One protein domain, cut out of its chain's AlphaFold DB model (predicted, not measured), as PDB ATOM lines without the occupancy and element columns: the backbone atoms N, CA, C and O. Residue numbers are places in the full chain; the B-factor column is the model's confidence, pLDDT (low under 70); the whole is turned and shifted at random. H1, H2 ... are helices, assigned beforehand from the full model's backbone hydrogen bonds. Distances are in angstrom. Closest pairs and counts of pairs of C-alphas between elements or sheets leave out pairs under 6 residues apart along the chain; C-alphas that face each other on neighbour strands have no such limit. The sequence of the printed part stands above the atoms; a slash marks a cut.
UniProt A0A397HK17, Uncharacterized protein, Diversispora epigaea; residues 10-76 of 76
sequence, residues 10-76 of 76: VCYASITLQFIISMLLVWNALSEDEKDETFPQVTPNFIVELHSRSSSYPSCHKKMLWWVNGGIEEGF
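This is residues 10 to 76 of the 76 residues of an uncharacterized protein of Diversispora epigaea (UniProt A0A397HK17). A long helix, H1, whose residues 10 to 18 stick out, has short H2 after its far end; a long link leads to H3, and the last residues fold back to pair with that link, residues 74 to 75 parallel to 46 to 47. No helix touches another in this open arrangement. The printed part has 67 residues with three named helices, H1, H2, H3 in chain order, and no named strand: all helix, loose, radius of gyration of the C-alphas 14.0 A, spans 37 by 35 by 21 A.

H1, residues 10 to 29, runs 28.9 A from C-alpha 10 at (106.317, -33.879, -111.655). H2 is residues 32 to 35, 5.1 A. H3, residues 57 to 69, runs 18.4 A to C-alpha 69 at (82.859, -15.179, -104.132).

H1 and H2 are close but not clearly touching; their closest C-alphas, of Trp 27 and Lys 35, are 7.7 A apart. H3 is apart from H1 and H2. Every O i to N i+4 pair is within hydrogen-bond range in H1 and H3; H2 is too short for one.

The farthest C-alphas, of Val 10 and Asp 33, are 38.0 A apart. The printed part has no cut. The H2 to H3 link, 21 residues, is long. Residues 53 to 58 stand free. Residues 10 to 23 have pLDDT under 70.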
ATOM      1  N   VAL A  10     106.325 -34.413-113.025       35.31
ATOM      2  CA  VAL A  10     106.317 -33.879-111.655       35.31
ATOM      3  C   VAL A  10     105.128 -32.936-111.406       35.31
ATOM      4  O   VAL A  10     104.541 -32.973-110.331       35.31
ATOM      5  N   CYS A  11     104.701 -32.148-112.402       35.34
ATOM      6  CA  CYS A  11     103.599 -31.190-112.236       35.34
ATOM      7  C   CYS A  11     102.228 -31.872-112.141       35.34
ATOM      8  O   CYS A  11     101.445 -31.521-111.268       35.34
ATOM      9  N   TYR A  12     101.952 -32.880-112.978       34.50
ATOM     10  CA  TYR A  12     100.675 -33.602-112.929       34.50
ATOM     11  C   TYR A  12     100.492 -34.341-111.605       34.50
ATOM     12  O   TYR A  12      99.442 -34.215-110.993       34.50
ATOM     13  N   ALA A  13     101.517 -35.047-111.115       36.03
ATOM     14  CA  ALA A  13     101.435 -35.726-109.824       36.03
ATOM     15  C   ALA A  13     101.189 -34.740-108.670       36.03
ATOM     16  O   ALA A  13     100.364 -35.020-107.808       36.03
ATOM     17  N   SER A  14     101.850 -33.575-108.678       44.22
ATOM     18  CA  SER A  14     101.677 -32.552-107.638       44.22
ATOM     19  C   SER A  14     100.273 -31.941-107.648       44.22
ATOM     20  O   SER A  14      99.675 -31.777-106.591       44.22
ATOM     21  N   ILE A  15      99.734 -31.666-108.838       51.47
ATOM     22  CA  ILE A  15      98.403 -31.083-109.020       51.47
ATOM     23  C   ILE A  15      97.316 -32.081-108.578       51.47
ATOM     24  O   ILE A  15      96.460 -31.741-107.765       51.47
ATOM     25  N   THR A  16      97.377 -33.346-109.011       55.25
ATOM     26  CA  THR A  16      96.368 -34.353-108.631       55.25
ATOM     27  C   THR A  16      96.423 -34.711-107.145       55.25
ATOM     28  O   THR A  16      95.380 -34.908-106.525       55.25
ATOM     29  N   LEU A  17      97.622 -34.791-106.551       58.00
ATOM     30  CA  LEU A  17      97.778 -35.111-105.129       58.00
ATOM     31  C   LEU A  17      97.238 -33.978-104.245       58.00
ATOM     32  O   LEU A  17      96.546 -34.246-103.266       58.00
ATOM     33  N   GLN A  18      97.502 -32.721-104.612       56.41
ATOM     34  CA  GLN A  18      97.005 -31.549-103.891       56.41
ATOM     35  C   GLN A  18      95.476 -31.444-103.962       56.41
ATOM     36  O   GLN A  18      94.835 -31.227-102.933       56.41
ATOM     37  N   PHE A  19      94.881 -31.718-105.130       59.69
ATOM     38  CA  PHE A  19      93.426 -31.782-105.294       59.69
ATOM     39  C   PHE A  19      92.771 -32.847-104.408       59.69
ATOM     40  O   PHE A  19      91.779 -32.559-103.740       59.69
ATOM     41  N   ILE A  20      93.332 -34.060-104.361       59.19
ATOM     42  CA  ILE A  20      92.797 -35.155-103.537       59.19
ATOM     43  C   ILE A  20      92.920 -34.828-102.042       59.19
ATOM     44  O   ILE A  20      91.984 -35.081-101.284       59.19
ATOM     45  N   ILE A  21      94.045 -34.245-101.612       60.03
ATOM     46  CA  ILE A  21      94.284 -33.908-100.204       60.03
ATOM     47  C   ILE A  21      93.323 -32.814 -99.724       60.03
ATOM     48  O   ILE A  21      92.708 -33.001 -98.678       60.03
ATOM     49  N   SER A  22      93.140 -31.716-100.471       62.31
ATOM     50  CA  SER A  22      92.218 -30.636-100.064       62.31
ATOM     51  C   SER A  22      90.773 -31.116 -99.951       62.31
ATOM     52  O   SER A  22      90.102 -30.828 -98.962       62.31
ATOM     53  N   MET A  23      90.304 -31.900-100.926       69.62
ATOM     54  CA  MET A  23      88.940 -32.438-100.918       69.62
ATOM     55  C   MET A  23      88.721 -33.388 -99.727       69.62
ATOM     56  O   MET A  23      87.706 -33.299 -99.038       69.62
ATOM     57  N   LEU A  24      89.712 -34.232 -99.419       71.44
ATOM     58  CA  LEU A  24      89.686 -35.137 -98.268       71.44
ATOM     59  C   LEU A  24      89.695 -34.388 -96.926       71.44
ATOM     60  O   LEU A  24      89.044 -34.825 -95.979       71.44
ATOM     61  N   LEU A  25      90.426 -33.276 -96.827       76.94
ATOM     62  CA  LEU A  25      90.543 -32.492 -95.596       76.94
ATOM     63  C   LEU A  25      89.219 -31.800 -95.247       76.94
ATOM     64  O   LEU A  25      88.763 -31.911 -94.111       76.94
ATOM     65  N   VAL A  26      88.570 -31.173 -96.236       78.31
ATOM     66  CA  VAL A  26      87.235 -30.569 -96.076       78.31
ATOM     67  C   VAL A  26      86.192 -31.638 -95.765       78.31
ATOM     68  O   VAL A  26      85.420 -31.480 -94.825       78.31
ATOM     69  N   TRP A  27      86.205 -32.763 -96.485       81.31
ATOM     70  CA  TRP A  27      85.270 -33.861 -96.237       81.31
ATOM     71  C   TRP A  27      85.418 -34.447 -94.829       81.31
ATOM     72  O   TRP A  27      84.428 -34.683 -94.145       81.31
ATOM     73  N   ASN A  28      86.645 -34.659 -94.350       84.69
ATOM     74  CA  ASN A  28      86.879 -35.214 -93.015       84.69
ATOM     75  C   ASN A  28      86.493 -34.260 -91.878       84.69
ATOM     76  O   ASN A  28      86.249 -34.741 -90.774       84.69
ATOM     77  N   ALA A  29      86.429 -32.952 -92.134       85.38
ATOM     78  CA  ALA A  29      86.014 -31.960 -91.146       85.38
ATOM     79  C   ALA A  29      84.494 -31.942 -90.896       85.38
ATOM     80  O   ALA A  29      84.070 -31.421 -89.869       85.38
ATOM     81  N   LEU A  30      83.690 -32.518 -91.798       85.06
ATOM     82  CA  LEU A  30      82.235 -32.597 -91.648       85.06
ATOM     83  C   LEU A  30      81.815 -33.687 -90.661       85.06
ATOM     84  O   LEU A  30      82.398 -34.782 -90.629       85.06
ATOM     85  N   SER A  31      80.749 -33.410 -89.914       88.12
ATOM     86  CA  SER A  31      80.015 -34.415 -89.142       88.12
ATOM     87  C   SER A  31      79.354 -35.460 -90.051       88.12
ATOM     88  O   SER A  31      79.283 -35.299 -91.270       88.12
ATOM     89  N   GLU A  32      78.906 -36.574 -89.470       88.62
ATOM     90  CA  GLU A  32      78.179 -37.609 -90.220       88.62
ATOM     91  C   GLU A  32      76.853 -37.069 -90.768       88.62
ATOM     92  O   GLU A  32      76.560 -37.284 -91.940       88.62
ATOM     93  N   ASP A  33      76.128 -36.270 -89.977       87.81
ATOM     94  CA  ASP A  33      74.876 -35.638 -90.404       87.81
ATOM     95  C   ASP A  33      75.085 -34.694 -91.602       87.81
ATOM     96  O   ASP A  33      74.309 -34.715 -92.552       87.81
ATOM     97  N   GLU A  34      76.165 -33.901 -91.597       85.00
ATOM     98  CA  GLU A  34      76.511 -33.005 -92.713       85.00
ATOM     99  C   GLU A  34      76.921 -33.778 -93.971       85.00
ATOM    100  O   GLU A  34      76.627 -33.348 -95.083       85.00
ATOM    101  N   LYS A  35      77.591 -34.927 -93.822       83.06
ATOM    102  CA  LYS A  35      77.960 -35.796 -94.956       83.06
ATOM    103  C   LYS A  35      76.752 -36.484 -95.584       83.06
ATOM    104  O   LYS A  35      76.782 -36.751 -96.785       83.06
ATOM    105  N   ASP A  36      75.729 -36.764 -94.783       86.00
ATOM    106  CA  ASP A  36      74.480 -37.382 -95.225       86.00
ATOM    107  C   ASP A  36      73.522 -36.374 -95.889       86.00
ATOM    108  O   ASP A  36      72.522 -36.768 -96.505       86.00
ATOM    109  N   GLU A  37      73.825 -35.071 -95.845       82.06
ATOM    110  CA  GLU A  37      73.095 -34.078 -96.628       82.06
ATOM    111  C   GLU A  37      73.279 -34.307 -98.133       82.06
ATOM    112  O   GLU A  37      74.372 -34.540 -98.646       82.06
ATOM    113  N   THR A  38      72.194 -34.146 -98.897       78.81
ATOM    114  CA  THR A  38      72.257 -34.222-100.368       78.81
ATOM    115  C   THR A  38      73.158 -33.129-100.968       78.81
ATOM    116  O   THR A  38      73.716 -33.320-102.048       78.81
ATOM    117  N   PHE A  39      73.305 -31.993-100.273       76.44
ATOM    118  CA  PHE A  39      74.162 -30.872-100.662       76.44
ATOM    119  C   PHE A  39      74.851 -30.272 -99.426       76.44
ATOM    120  O   PHE A  39      74.356 -29.273 -98.899       76.44
ATOM    121  N   PRO A  40      75.972 -30.853 -98.968       77.50
ATOM    122  CA  PRO A  40      76.677 -30.355 -97.794       77.50
ATOM    123  C   PRO A  40      77.117 -28.905 -98.019       77.50
ATOM    124  O   PRO A  40      77.655 -28.566 -99.079       77.50
ATOM    125  N   GLN A  41      76.883 -28.039 -97.030       81.00
ATOM    126  CA  GLN A  41      77.204 -26.608 -97.110       81.00
ATOM    127  C   GLN A  41      78.704 -26.334 -96.945       81.00
ATOM    128  O   GLN A  41      79.141 -25.690 -95.993       81.00
ATOM    129  N   VAL A  42      79.503 -26.814 -97.897       81.19
ATOM    130  CA  VAL A  42      80.956 -26.629 -97.909       81.19
ATOM    131  C   VAL A  42      81.391 -25.876 -99.147       81.19
ATOM    132  O   VAL A  42      80.935 -26.152-100.259       81.19
ATOM    133  N   THR A  43      82.334 -24.962 -98.964       83.38
ATOM    134  CA  THR A  43      83.081 -24.405-100.084       83.38
ATOM    135  C   THR A  43      84.257 -25.335-100.380       83.38
ATOM    136  O   THR A  43      85.116 -25.514 -99.515       83.38
ATOM    137  N   PRO A  44      84.330 -25.951-101.571       78.81
ATOM    138  CA  PRO A  44      85.497 -26.734-101.953       78.81
ATOM    139  C   PRO A  44      86.699 -25.813-102.205       78.81
ATOM    140  O   PRO A  44      86.539 -24.694-102.680       78.81
ATOM    141  N   ASN A  45      87.920 -26.291-101.969       81.00
ATOM    142  CA  ASN A  45      89.125 -25.507-102.269       81.00
ATOM    143  C   ASN A  45      89.259 -25.173-103.760       81.00
ATOM    144  O   ASN A  45      89.814 -24.136-104.106       81.00
ATOM    145  N   PHE A  46      88.754 -26.029-104.648       79.62
ATOM    146  CA  PHE A  46      88.781 -25.766-106.079       79.62
ATOM    147  C   PHE A  46      87.547 -26.304-106.791       79.62
ATOM    148  O   PHE A  46      86.900 -27.243-106.319       79.62
ATOM    149  N   ILE A  47      87.248 -25.731-107.957       81.56
ATOM    150  CA  ILE A  47      86.178 -26.195-108.844       81.56
ATOM    151  C   ILE A  47      86.674 -26.306-110.277       81.56
ATOM    152  O   ILE A  47      87.406 -25.453-110.771       81.56
ATOM    153  N   VAL A  48      86.226 -27.362-110.953       81.94
ATOM    154  CA  VAL A  48      86.423 -27.566-112.388       81.94
ATOM    155  C   VAL A  48      85.053 -27.546-113.053       81.94
ATOM    156  O   VAL A  48      84.220 -28.411-112.772       81.94
ATOM    157  N   GLU A  49      84.804 -26.580-113.937       80.44
ATOM    158  CA  GLU A  49      83.572 -26.540-114.730       80.44
ATOM    159  C   GLU A  49      83.845 -27.002-116.166       80.44
ATOM    160  O   GLU A  49      84.437 -26.301-116.983       80.44
ATOM    161  N   LEU A  50      83.350 -28.193-116.508       82.38
ATOM    162  CA  LEU A  50      83.424 -28.689-117.879       82.38
ATOM    163  C   LEU A  50      82.329 -28.047-118.736       82.38
ATOM    164  O   LEU A  50      81.132 -28.235-118.509       82.38
ATOM    165  N   HIS A  51      82.758 -27.312-119.759       82.12
ATOM    166  CA  HIS A  51      81.869 -26.668-120.719       82.12
ATOM    167  C   HIS A  51      81.160 -27.712-121.592       82.12
ATOM    168  O   HIS A  51      81.788 -28.494-122.307       82.12
ATOM    169  N   SER A  52      79.829 -27.727-121.542       82.56
ATOM    170  CA  SER A  52      79.007 -28.524-122.450       82.56
ATOM    171  C   SER A  52      78.748 -27.759-123.749       82.56
ATOM    172  O   SER A  52      78.692 -26.530-123.771       82.56
ATOM    173  N   ARG A  53      78.483 -28.478-124.845       83.62
ATOM    174  CA  ARG A  53      78.234 -27.867-126.166       83.62
ATOM    175  C   ARG A  53      77.073 -26.858-126.182       83.62
ATOM    176  O   ARG A  53      77.039 -25.996-127.053       83.62
ATOM    177  N   SER A  54      76.121 -26.981-125.256       88.50
ATOM    178  CA  SER A  54      74.973 -26.075-125.105       88.50
ATOM    179  C   SER A  54      75.213 -24.936-124.112       88.50
ATOM    180  O   SER A  54      74.442 -23.978-124.088       88.50
ATOM    181  N   SER A  55      76.255 -25.020-123.286       81.56
ATOM    182  CA  SER A  55      76.616 -23.940-122.376       81.56
ATOM    183  C   SER A  55      77.308 -22.802-123.126       81.56
ATOM    184  O   SER A  55      77.913 -22.991-124.179       81.56
ATOM    185  N   SER A  56      77.217 -21.581-122.602       85.69
ATOM    186  CA  SER A  56      77.902 -20.419-123.176       85.69
ATOM    187  C   SER A  56      79.062 -19.999-122.281       85.69
ATOM    188  O   SER A  56      78.971 -20.097-121.057       85.69
ATOM    189  N   TYR A  57      80.145 -19.497-122.873       86.06
ATOM    190  CA  TYR A  57      81.294 -19.015-122.104       86.06
ATOM    191  C   TYR A  57      80.909 -17.978-121.023       86.06
ATOM    192  O   TYR A  57      81.316 -18.153-119.874       86.06
ATOM    193  N   PRO A  58      80.038 -16.978-121.298       90.06
ATOM    194  CA  PRO A  58      79.589 -16.043-120.264       90.06
ATOM    195  C   PRO A  58      78.852 -16.720-119.101       90.06
ATOM    196  O   PRO A  58      78.974 -16.283-117.959       90.06
ATOM    197  N   SER A  59      78.095 -17.790-119.372       85.19
ATOM    198  CA  SER A  59      77.373 -18.518-118.324       85.19
ATOM    199  C   SER A  59      78.304 -19.293-117.389       85.19
ATOM    200  O   SER A  59      78.093 -19.253-116.179       85.19
ATOM    201  N   CYS A  60      79.359 -19.920-117.918       84.00
ATOM    202  CA  CYS A  60      80.369 -20.603-117.103       84.00
ATOM    203  C   CYS A  60      81.223 -19.598-116.327       84.00
ATOM    204  O   CYS A  60      81.418 -19.746-115.127       84.00
ATOM    205  N   HIS A  61      81.623 -18.491-116.960       87.75
ATOM    206  CA  HIS A  61      82.346 -17.427-116.264       87.75
ATOM    207  C   HIS A  61      81.541 -16.854-115.085       87.75
ATOM    208  O   HIS A  61      82.074 -16.675-113.993       87.75
ATOM    209  N   LYS A  62      80.235 -16.619-115.267       92.06
ATOM    210  CA  LYS A  62      79.365 -16.121-114.194       92.06
ATOM    211  C   LYS A  62      79.265 -17.092-113.015       92.06
ATOM    212  O   LYS A  62      79.249 -16.644-111.874       92.06
ATOM    213  N   LYS A  63      79.203 -18.400-113.275       86.62
ATOM    214  CA  LYS A  63      79.210 -19.416-112.213       86.62
ATOM    215  C   LYS A  63      80.554 -19.476-111.505       86.62
ATOM    216  O   LYS A  63      80.576 -19.503-110.281       86.62
ATOM    217  N   MET A  64      81.655 -19.416-112.250       88.75
ATOM    218  CA  MET A  64      82.991 -19.359-111.662       88.75
ATOM    219  C   MET A  64      83.134 -18.157-110.719       88.75
ATOM    220  O   MET A  64      83.639 -18.305-109.613       88.75
ATOM    221  N   LEU A  65      82.595 -16.987-111.083       91.19
ATOM    222  CA  LEU A  65      82.558 -15.825-110.186       91.19
ATOM    223  C   LEU A  65      81.762 -16.079-108.897       91.19
ATOM    224  O   LEU A  65      82.148 -15.584-107.841       91.19
ATOM    225  N   TRP A  66      80.662 -16.833-108.953       90.62
ATOM    226  CA  TRP A  66      79.927 -17.210-107.742       90.62
ATOM    227  C   TRP A  66      80.758 -18.095-106.825       90.62
ATOM    228  O   TRP A  66      80.750 -17.879-105.618       90.62
ATOM    229  N   TRP A  67      81.510 -19.034-107.392       86.88
ATOM    230  CA  TRP A  67      82.397 -19.890-106.620       86.88
ATOM    231  C   TRP A  67      83.564 -19.116-106.007       86.88
ATOM    232  O   TRP A  67      83.826 -19.267-104.817       86.88
ATOM    233  N   VAL A  68      84.196 -18.218-106.767       87.44
ATOM    234  CA  VAL A  68      85.243 -17.318-106.246       87.44
ATOM    235  C   VAL A  68      84.706 -16.477-105.088       87.44
ATOM    236  O   VAL A  68      85.336 -16.399-104.039       87.44
ATOM    237  N   ASN A  69      83.501 -15.916-105.223       90.62
ATOM    238  CA  ASN A  69      82.859 -15.179-104.132       90.62
ATOM    239  C   ASN A  69      82.476 -16.075-102.941       90.62
ATOM    240  O   ASN A  69      82.378 -15.581-101.820       90.62
ATOM    241  N   GLY A  70      82.252 -17.368-103.179       86.62
ATOM    242  CA  GLY A  70      82.006 -18.382-102.154       86.62
ATOM    243  C   GLY A  70      83.263 -18.835-101.408       86.62
ATOM    244  O   GLY A  70      83.131 -19.546-100.414       86.62
ATOM    245  N   GLY A  71      84.452 -18.408-101.849       86.75
ATOM    246  CA  GLY A  71      85.726 -18.655-101.172       86.75
ATOM    247  C   GLY A  71      86.551 -19.816-101.726       86.75
ATOM    248  O   GLY A  71      87.391 -20.329-100.993       86.75
ATOM    249  N   ILE A  72      86.325 -20.254-102.974       86.62
ATOM    250  CA  ILE A  72      87.242 -21.219-103.608       86.62
ATOM    251  C   ILE A  72      88.629 -20.582-103.782       86.62
ATOM    252  O   ILE A  72      88.745 -19.385-104.054       86.62
ATOM    253  N   GLU A  73      89.678 -21.385-103.666       84.38
ATOM    254  CA  GLU A  73      91.063 -20.953-103.862       84.38
ATOM    255  C   GLU A  73      91.441 -20.991-105.352       84.38
ATOM    256  O   GLU A  73      92.160 -20.113-105.831       84.38
ATOM    257  N   GLU A  74      90.924 -21.972-106.104       79.56
ATOM    258  CA  GLU A  74      91.286 -22.200-107.509       79.56
ATOM    259  C   GLU A  74      90.090 -22.623-108.383       79.56
ATOM    260  O   GLU A  74      89.234 -23.402-107.969       79.56
ATOM    261  N   GLY A  75      90.028 -22.146-109.628       80.06
ATOM    262  CA  GLY A  75      88.945 -22.460-110.567       80.06
ATOM    263  C   GLY A  75      89.449 -22.700-111.990       80.06
ATOM    264  O   GLY A  75      90.256 -21.909-112.482       80.06
ATOM    265  N   PHE A  76      88.959 -23.762-112.645       74.75
ATOM    266  CA  PHE A  76      89.339 -24.174-114.007       74.75
ATOM    267  C   PHE A  76      88.134 -24.381-114.930       74.75
ATOM    268  O   PHE A  76      87.103 -24.923-114.462       74.75
TER     269      PHE A  76